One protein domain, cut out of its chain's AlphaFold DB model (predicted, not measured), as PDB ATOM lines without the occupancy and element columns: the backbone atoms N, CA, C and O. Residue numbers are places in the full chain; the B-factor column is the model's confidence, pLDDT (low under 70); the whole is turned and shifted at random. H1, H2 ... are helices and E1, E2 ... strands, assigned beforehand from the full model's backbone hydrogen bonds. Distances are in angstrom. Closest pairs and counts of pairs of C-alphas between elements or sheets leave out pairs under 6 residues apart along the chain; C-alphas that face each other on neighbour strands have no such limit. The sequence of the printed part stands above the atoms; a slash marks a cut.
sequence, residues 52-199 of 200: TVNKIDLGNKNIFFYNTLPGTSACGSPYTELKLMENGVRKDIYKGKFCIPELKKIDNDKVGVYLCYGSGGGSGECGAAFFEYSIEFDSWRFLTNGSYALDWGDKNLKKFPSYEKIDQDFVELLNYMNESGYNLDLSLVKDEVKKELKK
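Overview. This is residues 52 to 199 of the 200 residues of an uncharacterized protein of Candidatus Gracilibacteria bacterium (UniProt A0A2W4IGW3). A strongly twisted antiparallel sheet folds over at a sharp bend in its longest strand, E4; the hairpin of E1 and E2 runs beside the folded part, with E2 next to E3, and helix H1 lies slantwise over E4, E5 and E6. The short helix H2 packs on H1 away from the sheet, and the small hairpin of E8 and E9 extends the sheet from E6. The printed part has 148 residues, with nine named strands, E1 to E9, followed by two named helices, H1 and H2. Six neighbour pairs make the branched sheet of E3 to E9, E1 and E2 make a second sheet, both antiparallel, and the class is mixed, helices and strands. The whole is compact, with a radius of gyration of the C-alphas of 14.8 A and spans of 42 by 35 by 24 A.

Along the chain. E1, residues 52 to 57, begins at C-alpha 52, (260.716, 244.654, 174.873), and E2 holds residues 62 to 68. E3, residues 79 to 86, is 22.7 A long from first to last C-alpha. E4, residues 89 to 105, has its ends 20.5 A apart and bends by 129 degrees at residue 97, where the C-alpha is at (252.907, 230.866, 177.499). E5, residues 110 to 119, is 27.3 A long and E6, residues 125 to 134, is 27.8 A long. E7 holds residues 139 to 142, E8 residues 148 to 151 and E9 residues 156 to 158. H1, residues 164 to 179, is 23.2 A long. H2, residues 191 to 197, ends at C-alpha 197, (236.926, 224.560, 173.202).

Arrangement. E3, E4, E5, E6 and E7 form a meander, each strand the antiparallel neighbour of the one before. Pairing along E4 is staggered: its residues 89 to 97 pair with E3, where N 82 and O 94 are 2.7 A apart, and its residues 98 to 105 pair with E5, where N 99 and O 116 are 2.8 A apart. E5 and E6 are a hairpin at 156 degrees, with N 113 and O 131 within hydrogen-bond range at 2.7 A. On the other side of E6 from E5 are E7, with N 132 and O 141 at 2.7 A, and E8, with N 128 and O 148 at 2.7 A. E8 and E9 are a hairpin with N 149 and O 158 at 3.0 A. E1 and E2 are a hairpin at 165 degrees, with N 54 and O 65 at 2.8 A. The closest C-alphas of E2 and E3, those of Thr 68 and Thr 80, are 5.0 A apart. H1 is on the branched sheet at a height of 8.9 A, over E5 and, only just, over E4 and E6 with 3 C-alphas each; it runs slantwise to the strands, at 50 degrees to E5 on the local plane. The closest C-alphas of H1 and E5, those of Asp 169 and Gly 118, are 5.8 A apart. H2 is not on that sheet but touches H1 at a steep tilt of 59 degrees, the same way, with the C-alphas of Asn 175 and Leu 197 closest at 6.4 A. Every O i to N i+4 pair is within hydrogen-bond range in H2, and 11 of 12 in H1.

Size, cuts and confidence. The two C-alphas farthest apart, those of Gly 88 and Ser 162, are 42.9 A apart. The printed part has no cut. The link from H1 to H2, 11 residues, is long; in it residues 184 to 185 make a short parallel pairing with residues 140 to 141 of E7. The mean pLDDT of the printed part is 71.6, and 60 residues are under 70: residues 68 to 97, 118 to 125, 145 to 148, 151 to 167 and residue 199.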
ATOM      1  N   THR A  52     260.794 243.899 176.122       73.62
ATOM      2  CA  THR A  52     260.716 244.654 174.873       73.62
ATOM      3  C   THR A  52     259.364 245.346 174.793       73.62
ATOM      4  O   THR A  52     258.351 244.825 175.263       73.62
ATOM      5  N   VAL A  53     259.345 246.553 174.230       75.00
ATOM      6  CA  VAL A  53     258.118 247.327 174.032       75.00
ATOM      7  C   VAL A  53     257.996 247.648 172.558       75.00
ATOM      8  O   VAL A  53     258.800 248.395 172.007       75.00
ATOM      9  N   ASN A  54     256.964 247.105 171.932       74.88
ATOM     10  CA  ASN A  54     256.598 247.427 170.568       74.88
ATOM     11  C   ASN A  54     255.536 248.523 170.589       74.88
ATOM     12  O   ASN A  54     254.501 248.385 171.241       74.88
ATOM     13  N   LYS A  55     255.789 249.618 169.875       80.06
ATOM     14  CA  LYS A  55     254.845 250.726 169.720       80.06
ATOM     15  C   LYS A  55     254.274 250.708 168.307       80.06
ATOM     16  O   LYS A  55     255.036 250.667 167.347       80.06
ATOM     17  N   ILE A  56     252.957 250.838 168.182       79.75
ATOM     18  CA  ILE A  56     252.285 251.113 166.912       79.75
ATOM     19  C   ILE A  56     251.554 252.444 166.982       79.75
ATOM     20  O   ILE A  56     250.735 252.678 167.869       79.75
ATOM     21  N   ASP A  57     251.854 253.299 166.009       83.62
ATOM     22  CA  ASP A  57     251.199 254.585 165.818       83.62
ATOM     23  C   ASP A  57     250.014 254.445 164.852       83.62
ATOM     24  O   ASP A  57     250.156 254.083 163.679       83.62
ATOM     25  N   LEU A  58     248.822 254.736 165.358       80.69
ATOM     26  CA  LEU A  58     247.561 254.670 164.631       80.69
ATOM     27  C   LEU A  58     247.006 256.065 164.313       80.69
ATOM     28  O   LEU A  58     245.821 256.237 164.049       80.69
ATOM     29  N   GLY A  59     247.873 257.076 164.301       79.69
ATOM     30  CA  GLY A  59     247.537 258.468 164.039       79.69
ATOM     31  C   GLY A  59     247.100 259.182 165.312       79.69
ATOM     32  O   GLY A  59     247.847 259.986 165.862       79.69
ATOM     33  N   ASN A  60     245.887 258.905 165.796       75.56
ATOM     34  CA  ASN A  60     245.356 259.544 167.011       75.56
ATOM     35  C   ASN A  60     245.553 258.709 168.287       75.56
ATOM     36  O   ASN A  60     245.298 259.200 169.387       75.56
ATOM     37  N   LYS A  61     245.992 257.457 168.150       72.75
ATOM     38  CA  LYS A  61     246.234 256.528 169.252       72.75
ATOM     39  C   LYS A  61     247.592 255.873 169.072       72.75
ATOM     40  O   LYS A  61     248.003 255.565 167.959       72.75
ATOM     41  N   ASN A  62     248.267 255.634 170.186       75.25
ATOM     42  CA  ASN A  62     249.456 254.799 170.217       75.25
ATOM     43  C   ASN A  62     249.108 253.533 170.971       75.25
ATOM     44  O   ASN A  62     248.683 253.615 172.120       75.25
ATOM     45  N   ILE A  63     249.319 252.392 170.335       73.31
ATOM     46  CA  ILE A  63     249.307 251.116 171.020       73.31
ATOM     47  C   ILE A  63     250.731 250.794 171.447       73.31
ATOM     48  O   ILE A  63     251.679 250.958 170.682       73.31
ATOM     49  N   PHE A  64     250.866 250.292 172.663       75.75
ATOM     50  CA  PHE A  64     252.084 249.677 173.147       75.75
ATOM     51  C   PHE A  64     251.771 248.220 173.421       75.75
ATOM     52  O   PHE A  64     250.669 247.915 173.860       75.75
ATOM     53  N   PHE A  65     252.727 247.349 173.155       73.62
ATOM     54  CA  PHE A  65     252.672 245.938 173.476       73.62
ATOM     55  C   PHE A  65     253.999 245.567 174.115       73.62
ATOM     56  O   PHE A  65     255.065 245.858 173.578       73.62
ATOM     57  N   TYR A  66     253.923 244.953 175.284       72.06
ATOM     58  CA  TYR A  66     255.079 244.630 176.098       72.06
ATOM     59  C   TYR A  66     255.304 243.126 175.994       72.06
ATOM     60  O   TYR A  66     254.367 242.353 176.169       72.06
ATOM     61  N   ASN A  67     256.531 242.713 175.697       72.50
ATOM     62  CA  ASN A  67     256.957 241.342 175.915       72.50
ATOM     63  C   ASN A  67     257.901 241.324 177.109       72.50
ATOM     64  O   ASN A  67     258.871 242.076 177.140       72.50
ATOM     65  N   THR A  68     257.641 240.454 178.076       68.62
ATOM     66  CA  THR A  68     258.603 240.136 179.134       68.62
ATOM     67  C   THR A  68     259.259 238.815 178.762       68.62
ATOM     68  O   THR A  68     258.576 237.879 178.368       68.62
ATOM     69  N   LEU A  69     260.583 238.736 178.844       66.25
ATOM     70  CA  LEU A  69     261.359 237.564 178.461       66.25
ATOM     71  C   LEU A  69     262.076 237.022 179.699       66.25
ATOM     72  O   LEU A  69     263.000 237.660 180.219       66.25
ATOM     73  N   PRO A  70     261.672 235.856 180.221       52.56
ATOM     74  CA  PRO A  70     262.307 235.260 181.387       52.56
ATOM     75  C   PRO A  70     263.659 234.629 181.019       52.56
ATOM     76  O   PRO A  70     263.766 233.415 180.934       52.56
ATOM     77  N   GLY A  71     264.696 235.449 180.817       50.72
ATOM     78  CA  GLY A  71     266.130 235.110 180.929       50.72
ATOM     79  C   GLY A  71     266.713 233.961 180.086       50.72
ATOM     80  O   GLY A  71     267.917 233.727 180.154       50.72
ATOM     81  N   THR A  72     265.907 233.241 179.315       51.38
ATOM     82  CA  THR A  72     266.311 232.245 178.317       51.38
ATOM     83  C   THR A  72     266.028 232.799 176.923       51.38
ATOM     84  O   THR A  72     265.486 233.896 176.815       51.38
ATOM     85  N   SER A  73     266.420 232.075 175.867       52.25
ATOM     86  CA  SER A  73     266.244 232.463 174.458       52.25
ATOM     87  C   SER A  73     264.951 233.239 174.189       52.25
ATOM     88  O   SER A  73     263.916 232.937 174.786       52.25
ATOM     89  N   ALA A  74     265.009 234.225 173.286       50.50
ATOM     90  CA  ALA A  74     263.830 234.923 172.785       50.50
ATOM     91  C   ALA A  74     262.730 233.889 172.464       50.50
ATOM     92  O   ALA A  74     262.962 232.950 171.708       50.50
ATOM     93  N   CYS A  75     261.596 233.986 173.165       58.84
ATOM     94  CA  CYS A  75     260.459 233.050 173.124       58.84
ATOM     95  C   CYS A  75     260.673 231.593 173.591       58.84
ATOM     96  O   CYS A  75     259.730 230.806 173.555       58.84
ATOM     97  N   GLY A  76     261.851 231.221 174.102       50.34
ATOM     98  CA  GLY A  76     262.151 229.881 174.631       50.34
ATOM     99  C   GLY A  76     261.689 229.618 176.069       50.34
ATOM    100  O   GLY A  76     261.667 228.472 176.511       50.34
ATOM    101  N   SER A  77     261.283 230.654 176.804       49.41
ATOM    102  CA  SER A  77     260.530 230.506 178.053       49.41
ATOM    103  C   SER A  77     259.343 231.458 177.983       49.41
ATOM    104  O   SER A  77     259.516 232.677 178.008       49.41
ATOM    105  N   PRO A  78     258.135 230.933 177.757       52.38
ATOM    106  CA  PRO A  78     257.151 231.681 176.998       52.38
ATOM    107  C   PRO A  78     256.299 232.603 177.876       52.38
ATOM    108  O   PRO A  78     255.152 232.821 177.570       52.38
ATOM    109  N   TYR A  79     256.781 233.139 178.994       55.88
ATOM    110  CA  TYR A  79     255.930 234.001 179.820       55.88
ATOM    111  C   TYR A  79     255.913 235.442 179.294       55.88
ATOM    112  O   TYR A  79     256.792 236.216 179.655       55.88
ATOM    113  N   THR A  80     254.902 235.809 178.503       58.56
ATOM    114  CA  THR A  80     254.687 237.194 178.049       58.56
ATOM    115  C   THR A  80     253.479 237.814 178.733       58.56
ATOM    116  O   THR A  80     252.430 237.182 178.864       58.56
ATOM    117  N   GLU A  81     253.636 239.069 179.160       61.03
ATOM    118  CA  GLU A  81     252.545 239.911 179.636       61.03
ATOM    119  C   GLU A  81     252.259 241.018 178.618       61.03
ATOM    120  O   GLU A  81     252.951 242.036 178.582       61.03
ATOM    121  N   LEU A  82     251.212 240.836 177.819       61.41
ATOM    122  CA  LEU A  82     250.741 241.849 176.904       61.41
ATOM    123  C   LEU A  82     250.028 242.956 177.664       61.41
ATOM    124  O   LEU A  82     249.100 242.691 178.420       61.41
ATOM    125  N   LYS A  83     250.431 244.202 177.435       65.75
ATOM    126  CA  LYS A  83     249.811 245.380 178.046       65.75
ATOM    127  C   LYS A  83     249.493 246.346 176.937       65.75
ATOM    128  O   LYS A  83     250.409 246.707 176.212       65.75
ATOM    129  N   LEU A  84     248.246 246.764 176.831       65.94
ATOM    130  CA  LEU A  84     247.804 247.805 175.923       65.94
ATOM    131  C   LEU A  84     247.693 249.109 176.697       65.94
ATOM    132  O   LEU A  84     247.172 249.136 177.808       65.94
ATOM    133  N   MET A  85     248.175 250.197 176.117       64.94
ATOM    134  CA  MET A  85     247.980 251.532 176.670       64.94
ATOM    135  C   MET A  85     247.040 252.289 175.746       64.94
ATOM    136  O   MET A  85     247.447 252.702 174.667       64.94
ATOM    137  N   GLU A  86     245.797 252.492 176.168       62.47
ATOM    138  CA  GLU A  86     244.831 253.314 175.437       62.47
ATOM    139  C   GLU A  86     244.558 254.580 176.228       62.47
ATOM    140  O   GLU A  86     244.156 254.515 177.389       62.47
ATOM    141  N   ASN A  87     244.790 255.748 175.624       63.09
ATOM    142  CA  ASN A  87     244.567 257.044 176.276       63.09
ATOM    143  C   ASN A  87     245.259 257.171 177.656       63.09
ATOM    144  O   ASN A  87     244.743 257.824 178.558       63.09
ATOM    145  N   GLY A  88     246.417 256.525 177.839       59.78
ATOM    146  CA  GLY A  88     247.164 256.527 179.104       59.78
ATOM    147  C   GLY A  88     246.704 255.498 180.144       59.78
ATOM    148  O   GLY A  88     247.326 255.408 181.201       59.78
ATOM    149  N   VAL A  89     245.668 254.701 179.860       59.88
ATOM    150  CA  VAL A  89     245.209 253.611 180.732       59.88
ATOM    151  C   VAL A  89     245.847 252.299 180.293       59.88
ATOM    152  O   VAL A  89     245.686 251.871 179.149       59.88
ATOM    153  N   ARG A  90     246.547 251.650 181.229       64.12
ATOM    154  CA  ARG A  90     247.103 250.311 181.039       64.12
ATOM    155  C   ARG A  90     245.997 249.266 181.174       64.12
ATOM    156  O   ARG A  90     245.370 249.170 182.226       64.12
ATOM    157  N   LYS A  91     245.810 248.464 180.133       65.12
ATOM    158  CA  LYS A  91     245.001 247.246 180.125       65.12
ATOM    159  C   LYS A  91     245.946 246.055 180.009       65.12
ATOM    160  O   LYS A  91     246.703 245.974 179.044       65.12
ATOM    161  N   ASP A  92     245.928 245.150 180.978       62.94
ATOM    162  CA  ASP A  92     246.657 243.887 180.860       62.94
ATOM    163  C   ASP A  92     245.840 242.951 179.949       62.94
ATOM    164  O   ASP A  92     244.692 242.613 180.240       62.94
ATOM    165  N   ILE A  93     246.407 242.611 178.792       61.59
ATOM    166  CA  ILE A  93     245.718 241.956 177.673       61.59
ATOM    167  C   ILE A  93     246.125 240.503 177.475       61.59
ATOM    168  O   ILE A  93     245.434 239.764 176.798       61.59
ATOM    169  N   TYR A  94     247.238 240.026 178.006       64.88
ATOM    170  CA  TYR A  94     247.499 238.597 177.879       64.88
ATOM    171  C   TYR A  94     248.606 238.200 178.835       64.88
ATOM    172  O   TYR A  94     249.673 238.794 178.791       64.88
ATOM    173  N   LYS A  95     248.391 237.201 179.689       64.62
ATOM    174  CA  LYS A  95     249.441 236.613 180.520       64.62
ATOM    175  C   LYS A  95     249.454 235.109 180.315       64.62
ATOM    176  O   LYS A  95     248.569 234.400 180.777       64.62
ATOM    177  N   GLY A  96     250.468 234.605 179.637       62.22
ATOM    178  CA  GLY A  96     250.429 233.237 179.144       62.22
ATOM    179  C   GLY A  96     251.757 232.785 178.585       62.22
ATOM    180  O   GLY A  96     252.733 233.527 178.616       62.22
ATOM    181  N   LYS A  97     251.758 231.541 178.098       69.44
ATOM    182  CA  LYS A  97     252.907 230.866 177.499       69.44
ATOM    183  C   LYS A  97     253.061 231.200 175.999       69.44
ATOM    184  O   LYS A  97     253.000 230.303 175.161       69.44
ATOM    185  N   PHE A  98     253.295 232.465 175.667       73.56
ATOM    186  CA  PHE A  98     253.504 232.975 174.308       73.56
ATOM    187  C   PHE A  98     254.490 234.163 174.276       73.56
ATOM    188  O   PHE A  98     255.001 234.590 175.306       73.56
ATOM    189  N   CYS A  99     254.738 234.725 173.096       75.62
ATOM    190  CA  CYS A  99     255.378 236.017 172.856       75.62
ATOM    191  C   CYS A  99     254.835 236.642 171.560       75.62
ATOM    192  O   CYS A  99     254.266 235.939 170.723       75.62
ATOM    193  N   ILE A 100     255.001 237.954 171.384       77.19
ATOM    194  CA  ILE A 100     254.587 238.670 170.168       77.19
ATOM    195  C   ILE A 100     255.830 239.112 169.409       77.19
ATOM    196  O   ILE A 100     256.351 240.192 169.714       77.19
ATOM    197  N   PRO A 101     256.339 238.287 168.476       70.88
ATOM    198  CA  PRO A 101     257.477 238.638 167.633       70.88
ATOM    199  C   PRO A 101     257.264 239.938 166.866       70.88
ATOM    200  O   PRO A 101     258.184 240.739 166.766       70.88
ATOM    201  N   GLU A 102     256.059 240.163 166.349       79.31
ATOM    202  CA  GLU A 102     255.811 241.265 165.431       79.31
ATOM    203  C   GLU A 102     254.405 241.824 165.587       79.31
ATOM    204  O   GLU A 102     253.446 241.133 165.948       79.31
ATOM    205  N   LEU A 103     254.296 243.109 165.271       81.12
ATOM    206  CA  LEU A 103     253.044 243.824 165.157       81.12
ATOM    207  C   LEU A 103     253.077 244.674 163.896       81.12
ATOM    208  O   LEU A 103     254.078 245.327 163.604       81.12
ATOM    209  N   LYS A 104     251.957 244.732 163.182       84.81
ATOM    210  CA  LYS A 104     251.850 245.500 161.942       84.81
ATOM    211  C   LYS A 104     250.581 246.321 161.937       84.81
ATOM    212  O   LYS A 104     249.496 245.797 162.167       84.81
ATOM    213  N   LYS A 105     250.689 247.612 161.639       86.56
ATOM    214  CA  LYS A 105     249.503 248.431 161.381       86.56
ATOM    215  C   LYS A 105     248.788 247.884 160.142       86.56
ATOM    216  O   LYS A 105     249.402 247.796 159.081       86.56
ATOM    217  N   ILE A 106     247.515 247.521 160.289       86.50
ATOM    218  CA  ILE A 106     246.652 247.119 159.168       86.50
ATOM    219  C   ILE A 106     245.858 248.335 158.687       86.50
ATOM    220  O   ILE A 106     245.822 248.612 157.493       86.50
ATOM    221  N   ASP A 107     245.266 249.074 159.626       87.06
ATOM    222  CA  ASP A 107     244.472 250.282 159.381       87.06
ATOM    223  C   ASP A 107     244.635 251.258 160.566       87.06
ATOM    224  O   ASP A 107     245.415 251.007 161.483       87.06
ATOM    225  N   ASN A 108     243.935 252.391 160.572       86.75
ATOM    226  CA  ASN A 108     243.973 253.391 161.647       86.75
ATOM    227  C   ASN A 108     243.325 252.928 162.961       86.75
ATOM    228  O   ASN A 108     243.495 253.583 163.984       86.75
ATOM    229  N   ASP A 109     242.605 251.815 162.962       86.12
ATOM    230  CA  ASP A 109     241.972 251.226 164.144       86.12
ATOM    231  C   ASP A 109     242.382 249.760 164.368       86.12
ATOM    232  O   ASP A 109     241.935 249.144 165.337       86.12
ATOM    233  N   LYS A 110     243.227 249.203 163.488       89.12
ATOM    234  CA  LYS A 110     243.535 247.769 163.431       89.12
ATOM    235  C   LYS A 110     245.019 247.472 163.421       89.12
ATOM    236  O   LYS A 110     245.798 248.054 162.660       89.12
ATOM    237  N   VAL A 111     245.383 246.460 164.197       87.25
ATOM    238  CA  VAL A 111     246.743 245.944 164.291       87.25
ATOM    239  C   VAL A 111     246.764 244.450 164.024       87.25
ATOM    240  O   VAL A 111     246.062 243.686 164.671       87.25
ATOM    241  N   GLY A 112     247.613 244.031 163.094       88.56
ATOM    242  CA  GLY A 112     248.017 242.645 162.936       88.56
ATOM    243  C   GLY A 112     248.972 242.265 164.059       88.56
ATOM    244  O   GLY A 112     249.995 242.923 164.244       88.56
ATOM    245  N   VAL A 113     248.628 241.222 164.801       84.12
ATOM    246  CA  VAL A 113     249.396 240.678 165.914       84.12
ATOM    247  C   VAL A 113     249.865 239.284 165.544       84.12
ATOM    248  O   VAL A 113     249.059 238.378 165.314       84.12
ATOM    249  N   TYR A 114     251.181 239.125 165.506       83.19
ATOM    250  CA  TYR A 114     251.841 237.861 165.238       83.19
ATOM    251  C   TYR A 114     252.222 237.252 166.575       83.19
ATOM    252  O   TYR A 114     253.048 237.804 167.296       83.19
ATOM    253  N   LEU A 115     251.575 236.148 166.929       81.12
ATOM    254  CA  LEU A 115     251.749 235.463 168.202       81.12
ATOM    255  C   LEU A 115     252.531 234.176 167.993       81.12
ATOM    256  O   LEU A 115     252.212 233.399 167.103       81.12
ATOM    257  N   CYS A 116     253.508 233.945 168.856       79.00
ATOM    258  CA  CYS A 116     254.299 232.727 168.948       79.00
ATOM    259  C   CYS A 116     253.983 232.066 170.298       79.00
ATOM    260  O   CYS A 116     254.147 232.692 171.339       79.00
ATOM    261  N   TYR A 117     253.475 230.838 170.304       76.69
ATOM    262  CA  TYR A 117     253.016 230.079 171.472       76.69
ATOM    263  C   TYR A 117     253.566 228.654 171.418       76.69
ATOM    264  O   TYR A 117     253.913 228.175 170.347       76.69
ATOM    265  N   GLY A 118     253.649 227.969 172.563       67.06
ATOM    266  CA  GLY A 118     254.083 226.566 172.599       67.06
ATOM    267  C   GLY A 118     255.477 226.358 171.988       67.06
ATOM    268  O   GLY A 118     255.618 225.998 170.822       67.06
ATOM    269  N   SER A 119     256.538 226.604 172.764       58.88
ATOM    270  CA  SER A 119     257.905 226.321 172.308       58.88
ATOM    271  C   SER A 119     258.249 224.848 172.543       58.88
ATOM    272  O   SER A 119     258.185 224.350 173.673       58.88
ATOM    273  N   GLY A 120     258.653 224.153 171.477       51.22
ATOM    274  CA  GLY A 120     259.372 222.891 171.601       51.22
ATOM    275  C   GLY A 120     260.737 223.184 172.215       51.22
ATOM    276  O   GLY A 120     261.558 223.849 171.592       51.22
ATOM    277  N   GLY A 121     260.958 222.753 173.460       44.50
ATOM    278  CA  GLY A 121     262.141 223.107 174.247       44.50
ATOM    279  C   GLY A 121     263.448 223.074 173.445       44.50
ATOM    280  O   GLY A 121     263.955 222.005 173.117       44.50
ATOM    281  N   GLY A 122     263.990 224.260 173.159       47.88
ATOM    282  CA  GLY A 122     265.321 224.450 172.585       47.88
ATOM    283  C   GLY A 122     265.439 224.452 171.057       47.88
ATOM    284  O   GLY A 122     266.534 224.753 170.591       47.88
ATOM    285  N   SER A 123     264.384 224.178 170.273       54.97
ATOM    286  CA  SER A 123     264.513 224.155 168.799       54.97
ATOM    287  C   SER A 123     264.521 225.541 168.148       54.97
ATOM    288  O   SER A 123     264.835 225.653 166.970       54.97
ATOM    289  N   GLY A 124     264.203 226.603 168.899       60.00
ATOM    290  CA  GLY A 124     263.985 227.925 168.304       60.00
ATOM    291  C   GLY A 124     262.718 227.971 167.450       60.00
ATOM    292  O   GLY A 124     262.547 228.902 166.676       60.00
ATOM    293  N   GLU A 125     261.829 226.986 167.594       69.00
ATOM    294  CA  GLU A 125     260.544 226.939 166.910       69.00
ATOM    295  C   GLU A 125     259.398 227.124 167.909       69.00
ATOM    296  O   GLU A 125     259.475 226.719 169.080       69.00
ATOM    297  N   CYS A 126     258.309 227.719 167.438       73.31
ATOM    298  CA  CYS A 126     257.058 227.813 168.180       73.31
ATOM    299  C   CYS A 126     255.856 227.687 167.255       73.31
ATOM    300  O   CYS A 126     255.943 228.008 166.070       73.31
ATOM    301  N   GLY A 127     254.722 227.275 167.817       77.50
ATOM    302  CA  GLY A 127     253.429 227.485 167.182       77.50
ATOM    303  C   GLY A 127     253.202 228.976 166.937       77.50
ATOM    304  O   GLY A 127     253.568 229.809 167.759       77.50
ATOM    305  N   ALA A 128     252.615 229.335 165.803       78.88
ATOM    306  CA  ALA A 128     252.343 230.713 165.435       78.88
ATOM    307  C   ALA A 128     250.878 230.902 165.028       78.88
ATOM    308  O   ALA A 128     250.278 230.043 164.375       78.88
ATOM    309  N   ALA A 129     250.294 232.017 165.461       80.50
ATOM    310  CA  ALA A 129     248.923 232.418 165.171       80.50
ATOM    311  C   ALA A 129     248.859 233.914 164.865       80.50
ATOM    312  O   ALA A 129     249.634 234.716 165.385       80.50
ATOM    313  N   PHE A 130     247.912 234.277 164.007       84.31
ATOM    314  CA  PHE A 130     247.808 235.605 163.420       84.31
ATOM    315  C   PHE A 130     246.454 236.185 163.763       84.31
ATOM    316  O   PHE A 130     245.417 235.612 163.406       84.31
ATOM    317  N   PHE A 131     246.476 237.335 164.416       85.62
ATOM    318  CA  PHE A 131     245.281 238.024 164.858       85.62
ATOM    319  C   PHE A 131     245.237 239.427 164.273       85.62
ATOM    320  O   PHE A 131     246.260 240.054 164.037       85.62
ATOM    321  N   GLU A 132     244.037 239.931 164.066       89.25
ATOM    322  CA  GLU A 132     243.741 241.346 163.962       89.25
ATOM    323  C   GLU A 132     243.145 241.773 165.297       89.25
ATOM    324  O   GLU A 132     242.127 241.228 165.722       89.25
ATOM    325  N   TYR A 133     243.775 242.742 165.943       86.50
ATOM    326  CA  TYR A 133     243.188 243.477 167.047       86.50
ATOM    327  C   TYR A 133     242.529 244.746 166.508       86.50
ATOM    328  O   TYR A 133     243.208 245.566 165.886       86.50
ATOM    329  N   SER A 134     241.226 244.911 166.746       87.56
ATOM    330  CA  SER A 134     240.512 246.166 166.500       87.56
ATOM    331  C   SER A 134     240.343 246.925 167.808       87.56
ATOM    332  O   SER A 134     239.698 246.439 168.734       87.56
ATOM    333  N   ILE A 135     240.871 248.147 167.859       81.31
ATOM    334  CA  ILE A 135     240.662 249.052 168.995       81.31
ATOM    335  C   ILE A 135     239.213 249.515 169.074       81.31
ATOM    336  O   ILE A 135     238.674 249.676 170.164       81.31
ATOM    337  N   GLU A 136     238.597 249.812 167.927       84.44
ATOM    338  CA  GLU A 136     237.240 250.363 167.893       84.44
ATOM    339  C   GLU A 136     236.249 249.426 168.587       84.44
ATOM    340  O   GLU A 136     235.407 249.877 169.362       84.44
ATOM    341  N   PHE A 137     236.398 248.123 168.345       84.56
ATOM    342  CA  PHE A 137     235.503 247.090 168.858       84.56
ATOM    343  C   PHE A 137     236.072 246.311 170.050       84.56
ATOM    344  O   PHE A 137     235.399 245.403 170.538       84.56
ATOM    345  N   ASP A 138     237.292 246.644 170.487       79.25
ATOM    346  CA  ASP A 138     238.079 245.896 171.477       79.25
ATOM    347  C   ASP A 138     237.981 244.378 171.239       79.25
ATOM    348  O   ASP A 138     237.521 243.614 172.087       79.25
ATOM    349  N   SER A 139     238.300 243.954 170.012       85.81
ATOM    350  CA  SER A 139     238.050 242.590 169.539       85.81
ATOM    351  C   SER A 139     239.251 241.981 168.834       85.81
ATOM    352  O   SER A 139     240.075 242.677 168.232       85.81
ATOM    353  N   TRP A 140     239.340 240.656 168.921       86.81
ATOM    354  CA  TRP A 140     240.444 239.867 168.388       86.81
ATOM    355  C   TRP A 140     239.918 238.896 167.340       86.81
ATOM    356  O   TRP A 140     239.145 237.995 167.656       86.81
ATOM    357  N   ARG A 141     240.344 239.054 166.088       87.50
ATOM    358  CA  ARG A 141     239.901 238.219 164.966       87.50
ATOM    359  C   ARG A 141     241.056 237.445 164.361       87.50
ATOM    360  O   ARG A 141     242.111 238.006 164.104       87.50
ATOM    361  N   PHE A 142     240.843 236.177 164.038       83.31
ATOM    362  CA  PHE A 142     241.832 235.392 163.301       83.31
ATOM    363  C   PHE A 142     242.039 235.909 161.881       83.31
ATOM    364  O   PHE A 142     241.078 236.160 161.164       83.31
ATOM    365  N   LEU A 143     243.291 236.009 161.443       76.88
ATOM    366  CA  LEU A 143     243.611 236.343 160.052       76.88
ATOM    367  C   LEU A 143     243.774 235.100 159.171       76.88
ATOM    368  O   LEU A 143     243.623 235.175 157.954       76.88
ATOM    369  N   THR A 144     244.061 233.943 159.767       70.25
ATOM    370  CA  THR A 144     244.212 232.676 159.046       70.25
ATOM    371  C   THR A 144     243.835 231.485 159.928       70.25
ATOM    372  O   THR A 144     243.938 231.530 161.151       70.25
ATOM    373  N   ASN A 145     243.366 230.415 159.287       60.91
ATOM    374  CA  ASN A 145     242.807 229.217 159.913       60.91
ATOM    375  C   ASN A 145     243.867 228.131 160.179       60.91
ATOM    376  O   ASN A 145     243.665 226.942 159.911       60.91
ATOM    377  N   GLY A 146     245.052 228.547 160.605       58.88
ATOM    378  CA  GLY A 146     246.188 227.655 160.737       58.88
ATOM    379  C   GLY A 146     247.016 228.001 161.948       58.88
ATOM    380  O   GLY A 146     247.268 229.171 162.228       58.88
ATOM    381  N   SER A 147     247.459 226.955 162.625       62.44
ATOM    382  CA  SER A 147     248.664 227.000 163.411       62.44
ATOM    383  C   SER A 147     249.856 226.850 162.461       62.44
ATOM    384  O   SER A 147     249.904 225.963 161.607       62.44
ATOM    385  N   TYR A 148     250.781 227.793 162.530       69.00
ATOM    386  CA  TYR A 148     252.027 227.760 161.768       69.00
ATOM    387  C   TYR A 148     253.132 227.329 162.719       69.00
ATOM    388  O   TYR A 148     252.929 227.392 163.928       69.00
ATOM    389  N   ALA A 149     254.291 226.917 162.214       70.56
ATOM    390  CA  ALA A 149     255.479 227.038 163.042       70.56
ATOM    391  C   ALA A 149     256.331 228.182 162.522       70.56
ATOM    392  O   ALA A 149     256.521 228.348 161.311       70.56
ATOM    393  N   LEU A 150     256.789 228.987 163.466       70.88
ATOM    394  CA  LEU A 150     257.777 230.009 163.235       70.88
ATOM    395  C   LEU A 150     259.129 229.439 163.643       70.88
ATOM    396  O   LEU A 150     259.303 229.066 164.801       70.88
ATOM    397  N   ASP A 151     260.057 229.395 162.696       68.56
ATOM    398  CA  ASP A 151     261.463 229.102 162.946       68.56
ATOM    399  C   ASP A 151     262.199 230.437 163.144       68.56
ATOM    400  O   ASP A 151     262.265 231.289 162.257       68.56
ATOM    401  N   TRP A 152     262.693 230.664 164.362       64.62
ATOM    402  CA  TRP A 152     263.369 231.910 164.725       64.62
ATOM    403  C   TRP A 152     264.722 232.078 164.030       64.62
ATOM    404  O   TRP A 152     265.183 233.209 163.877       64.62
ATOM    405  N   GLY A 153     265.370 230.980 163.630       62.94
ATOM    406  CA  GLY A 153     266.686 231.018 162.998       62.94
ATOM    407  C   GLY A 153     266.636 231.533 161.563       62.94
ATOM    408  O   GLY A 153     267.569 232.205 161.124       62.94
ATOM    409  N   ASP A 154     265.550 231.247 160.844       64.56
ATOM    410  CA  ASP A 154     265.363 231.657 159.450       64.56
ATOM    411  C   ASP A 154     264.261 232.715 159.250       64.56
ATOM    412  O   ASP A 154     264.090 233.197 158.129       64.56
ATOM    413  N   LYS A 155     263.554 233.096 160.327       68.06
ATOM    414  CA  LYS A 155     262.417 234.038 160.345       68.06
ATOM    415  C   LYS A 155     261.321 233.673 159.342       68.06
ATOM    416  O   LYS A 155     260.541 234.533 158.934       68.06
ATOM    417  N   ASN A 156     261.238 232.401 158.952       66.44
ATOM    418  CA  ASN A 156     260.261 231.936 157.988       66.44
ATOM    419  C   ASN A 156     259.093 231.252 158.682       66.44
ATOM    420  O   ASN A 156     259.230 230.426 159.589       66.44
ATOM    421  N   LEU A 157     257.908 231.553 158.165       67.25
ATOM    422  CA  LEU A 157     256.698 230.838 158.507       67.25
ATOM    423  C   LEU A 157     256.590 229.599 157.640       67.25
ATOM    424  O   LEU A 157     256.449 229.673 156.419       67.25
ATOM    425  N   LYS A 158     256.601 228.440 158.286       67.31
ATOM    426  CA  LYS A 158     256.335 227.172 157.621       67.31
ATOM    427  C   LYS A 158     254.937 226.738 158.029       67.31
ATOM    428  O   LYS A 158     254.603 226.626 159.210       67.31
ATOM    429  N   LYS A 159     254.079 226.521 157.037       59.38
ATOM    430  CA  LYS A 159     252.763 225.931 157.264       59.38
ATOM    431  C   LYS A 159     252.971 224.452 157.547       59.38
ATOM    432  O   LYS A 159     253.242 223.682 156.630       59.38
ATOM    433  N   PHE A 160     252.900 224.067 158.813       57.94
ATOM    434  CA  PHE A 160     253.110 222.681 159.206       57.94
ATOM    435  C   PHE A 160     251.819 221.874 158.989       57.94
ATOM    436  O   PHE A 160     250.791 222.206 159.576       57.94
ATOM    437  N   PRO A 161     251.830 220.824 158.145       49.12
ATOM    438  CA  PRO A 161     250.624 220.058 157.841       49.12
ATOM    439  C   PRO A 161     250.238 219.031 158.918       49.12
ATOM    440  O   PRO A 161     249.123 218.521 158.868       49.12
ATOM    441  N   SER A 162     251.101 218.720 159.892       47.88
ATOM    442  CA  SER A 162     250.754 217.780 160.965       47.88
ATOM    443  C   SER A 162     251.635 217.944 162.205       47.88
ATOM    444  O   SER A 162     252.732 217.393 162.282       47.88
ATOM    445  N   TYR A 163     251.119 218.645 163.205       50.38
ATOM    446  CA  TYR A 163     251.508 218.443 164.596       50.38
ATOM    447  C   TYR A 163     250.227 218.453 165.422       50.38
ATOM    448  O   TYR A 163     249.739 219.514 165.795       50.38
ATOM    449  N   GLU A 164     249.711 217.272 165.756       50.59
ATOM    450  CA  GLU A 164     248.570 217.103 166.676       50.59
ATOM    451  C   GLU A 164     248.776 217.846 168.016       50.59
ATOM    452  O   GLU A 164     247.825 218.196 168.706       50.59
ATOM    453  N   LYS A 165     250.035 218.126 168.377       55.06
ATOM    454  CA  LYS A 165     250.431 218.851 169.588       55.06
ATOM    455  C   LYS A 165     250.256 220.374 169.492       55.06
ATOM    456  O   LYS A 165     249.999 221.009 170.506       55.06
ATOM    457  N   ILE A 166     250.369 220.956 168.293       56.81
ATOM    458  CA  ILE A 166     250.207 222.407 168.104       56.81
ATOM    459  C   ILE A 166     248.729 222.799 168.241       56.81
ATOM    460  O   ILE A 166     248.430 223.863 168.777       56.81
ATOM    461  N   ASP A 167     247.802 221.924 167.847       65.31
ATOM    462  CA  ASP A 167     246.371 222.174 168.024       65.31
ATOM    463  C   ASP A 167     245.983 222.248 169.513       65.31
ATOM    464  O   ASP A 167     245.142 223.064 169.876       65.31
ATOM    465  N   GLN A 168     246.653 221.498 170.398       74.50
ATOM    466  CA  GLN A 168     246.419 221.574 171.847       74.50
ATOM    467  C   GLN A 168     246.894 222.898 172.449       74.50
ATOM    468  O   GLN A 168     246.115 223.563 173.129       74.50
ATOM    469  N   ASP A 169     248.132 223.313 172.165       74.69
ATOM    470  CA  ASP A 169     248.653 224.598 172.653       74.69
ATOM    471  C   ASP A 169     247.846 225.776 172.073       74.69
ATOM    472  O   ASP A 169     247.627 226.790 172.740       74.69
ATOM    473  N   PHE A 170     247.337 225.627 170.847       78.81
ATOM    474  CA  PHE A 170     246.451 226.599 170.217       78.81
ATOM    475  C   PHE A 170     245.065 226.652 170.878       78.81
ATOM    476  O   PHE A 170     244.537 227.737 171.125       78.81
ATOM    477  N   VAL A 171     244.480 225.499 171.218       80.38
ATOM    478  CA  VAL A 171     243.239 225.410 172.006       80.38
ATOM    479  C   VAL A 171     243.437 226.017 173.395       80.38
ATOM    480  O   VAL A 171     242.552 226.720 173.875       80.38
ATOM    481  N   GLU A 172     244.584 225.804 174.042       79.44
ATOM    482  CA  GLU A 172     244.903 226.419 175.336       79.44
ATOM    483  C   GLU A 172     245.032 227.944 175.242       79.44
ATOM    484  O   GLU A 172     244.457 228.652 176.073       79.44
ATOM    485  N   LEU A 173     245.715 228.455 174.209       79.75
ATOM    486  CA  LEU A 173     245.770 229.886 173.890       79.75
ATOM    487  C   LEU A 173     244.354 230.458 173.752       79.75
ATOM    488  O   LEU A 173     244.009 231.440 174.409       79.75
ATOM    489  N   LEU A 174     243.521 229.813 172.937       81.56
ATOM    490  CA  LEU A 174     242.148 230.235 172.682       81.56
ATOM    491  C   LEU A 174     241.272 230.210 173.933       81.56
ATOM    492  O   LEU A 174     240.524 231.156 174.174       81.56
ATOM    493  N   ASN A 175     241.371 229.150 174.735       81.00
ATOM    494  CA  ASN A 175     240.596 229.022 175.959       81.00
ATOM    495  C   ASN A 175     240.971 230.113 176.964       81.00
ATOM    496  O   ASN A 175     240.092 230.800 177.475       81.00
ATOM    497  N   TYR A 176     242.272 230.336 177.173       78.06
ATOM    498  CA  TYR A 176     242.744 231.423 178.026       78.06
ATOM    499  C   TYR A 176     242.202 232.772 177.551       78.06
ATOM    500  O   TYR A 176     241.724 233.581 178.352       78.06
ATOM    501  N   MET A 177     242.289 233.028 176.241       79.19
ATOM    502  CA  MET A 177     241.869 234.310 175.699       79.19
ATOM    503  C   MET A 177     240.356 234.531 175.878       79.19
ATOM    504  O   MET A 177     239.902 235.643 176.148       79.19
ATOM    505  N   ASN A 178     239.572 233.460 175.771       80.25
ATOM    506  CA  ASN A 178     238.138 233.496 176.011       80.25
ATOM    507  C   ASN A 178     237.804 233.725 177.500       80.25
ATOM    508  O   ASN A 178     237.017 234.614 177.813       80.25
ATOM    509  N   GLU A 179     238.439 232.988 178.419       77.69
ATOM    510  CA  GLU A 179     238.258 233.139 179.878       77.69
ATOM    511  C   GLU A 179     238.634 234.537 180.385       77.69
ATOM    512  O   GLU A 179     238.046 235.045 181.339       77.69
ATOM    513  N   SER A 180     239.597 235.174 179.723       73.31
ATOM    514  CA  SER A 180     240.093 236.503 180.074       73.31
ATOM    515  C   SER A 180     239.311 237.647 179.408       73.31
ATOM    516  O   SER A 180     239.646 238.813 179.607       73.31
ATOM    517  N   GLY A 181     238.257 237.340 178.639       72.69
ATOM    518  CA  GLY A 181     237.320 238.335 178.114       72.69
ATOM    519  C   GLY A 181     237.770 239.083 176.854       72.69
ATOM    520  O   GLY A 181     237.250 240.164 176.594       72.69
ATOM    521  N   TYR A 182     238.678 238.530 176.039       73.88
ATOM    522  CA  TYR A 182     239.240 239.213 174.853       73.88
ATOM    523  C   TYR A 182     238.328 239.297 173.623       73.88
ATOM    524  O   TYR A 182     238.819 239.558 172.529       73.88
ATOM    525  N   ASN A 183     237.019 239.073 173.767       83.25
ATOM    526  CA  ASN A 183     236.042 239.231 172.682       83.25
ATOM    527  C   ASN A 183     236.520 238.615 171.344       83.25
ATOM    528  O   ASN A 183     236.662 239.291 170.320       83.25
ATOM    529  N   LEU A 184     236.865 237.327 171.399       84.62
ATOM    530  CA  LEU A 184     237.435 236.594 170.275       84.62
ATOM    531  C   LEU A 184     236.387 236.305 169.192       84.62
ATOM    532  O   LEU A 184     235.401 235.608 169.435       84.62
ATOM    533  N   ASP A 185     236.661 236.734 167.962       86.62
ATOM    534  CA  ASP A 185     235.954 236.272 166.772       86.62
ATOM    535  C   ASP A 185     236.537 234.931 166.302       86.62
ATOM    536  O   ASP A 185     237.588 234.852 165.660       86.62
ATOM    537  N   LEU A 186     235.808 233.856 166.606       82.38
ATOM    538  CA  LEU A 186     236.163 232.489 166.231       82.38
ATOM    539  C   LEU A 186     235.653 232.088 164.838       82.38
ATOM    540  O   LEU A 186     235.773 230.919 164.473       82.38
ATOM    541  N   SER A 187     235.061 232.991 164.049       82.81
ATOM    542  CA  SER A 187     234.437 232.667 162.755       82.81
ATOM    543  C   SER A 187     235.360 231.861 161.834       82.81
ATOM    544  O   SER A 187     234.928 230.849 161.277       82.81
ATOM    545  N   LEU A 188     236.644 232.225 161.779       77.38
ATOM    546  CA  LEU A 188     237.662 231.600 160.930       77.38
ATOM    547  C   LEU A 188     238.385 230.393 161.551       77.38
ATOM    548  O   LEU A 188     239.171 229.755 160.857       77.38
ATOM    549  N   VAL A 189     238.106 230.036 162.808       78.19
ATOM    550  CA  VAL A 189     238.690 228.856 163.476       78.19
ATOM    551  C   VAL A 189     238.014 227.567 162.979       78.19
ATOM    552  O   VAL A 189     236.784 227.513 162.870       78.19
ATOM    553  N   LYS A 190     238.793 226.510 162.696       78.19
ATOM    554  CA  LYS A 190     238.289 225.163 162.342       78.19
ATOM    555  C   LYS A 190     237.260 224.642 163.351       78.19
ATOM    556  O   LYS A 190     237.414 224.794 164.562       78.19
ATOM    557  N   ASP A 191     236.247 223.937 162.852       80.62
ATOM    558  CA  ASP A 191     235.189 223.353 163.687       80.62
ATOM    559  C   ASP A 191     235.701 222.310 164.687       80.62
ATOM    560  O   ASP A 191     235.114 222.150 165.753       80.62
ATOM    561  N   GLU A 192     236.787 221.607 164.367       79.44
ATOM    562  CA  GLU A 192     237.433 220.643 165.269       79.44
ATOM    563  C   GLU A 192     237.970 221.340 166.525       79.44
ATOM    564  O   GLU A 192     237.570 220.988 167.631       79.44
ATOM    565  N   VAL A 193     238.728 222.427 166.350       77.69
ATOM    566  CA  VAL A 193     239.219 223.287 167.441       77.69
ATOM    567  C   VAL A 193     238.051 223.881 168.239       77.69
ATOM    568  O   VAL A 193     238.038 223.832 169.468       77.69
ATOM    569  N   LYS A 194     236.999 224.372 167.563       80.81
ATOM    570  CA  LYS A 194     235.783 224.882 168.233       80.81
ATOM    571  C   LYS A 194     235.085 223.818 169.086       80.81
ATOM    572  O   LYS A 194     234.532 224.142 170.136       80.81
ATOM    573  N   LYS A 195     235.047 222.562 168.631       81.62
ATOM    574  CA  LYS A 195     234.452 221.448 169.389       81.62
ATOM    575  C   LYS A 195     235.268 221.128 170.634       81.62
ATOM    576  O   LYS A 195     234.667 220.788 171.647       81.62
ATOM    577  N   GLU A 196     236.592 221.228 170.567       78.94
ATOM    578  CA  GLU A 196     237.454 221.039 171.735       78.94
ATOM    579  C   GLU A 196     237.285 222.158 172.762       78.94
ATOM    580  O   GLU A 196     237.118 221.859 173.943       78.94
ATOM    581  N   LEU A 197     237.190 223.416 172.319       76.69
ATOM    582  CA  LEU A 197     236.926 224.560 173.202       76.69
ATOM    583  C   LEU A 197     235.604 224.438 173.974       76.69
ATOM    584  O   LEU A 197     235.531 224.856 175.118       76.69
ATOM    585  N   LYS A 198     234.561 223.850 173.375       72.25
ATOM    586  CA  LYS A 198     233.245 223.665 174.024       72.25
ATOM    587  C   LYS A 198     233.185 222.511 175.031       72.25
ATOM    588  O   LYS A 198     232.170 222.365 175.706       72.25
ATOM    589  N   LYS A 199     234.180 221.619 175.045       58.91
ATOM    590  CA  LYS A 199     234.195 220.426 175.911       58.91
ATOM    591  C   LYS A 199     234.843 220.677 177.277       58.91
ATOM    592  O   LYS A 199     234.784 219.780 178.117       58.91
TER     593      LYS A 199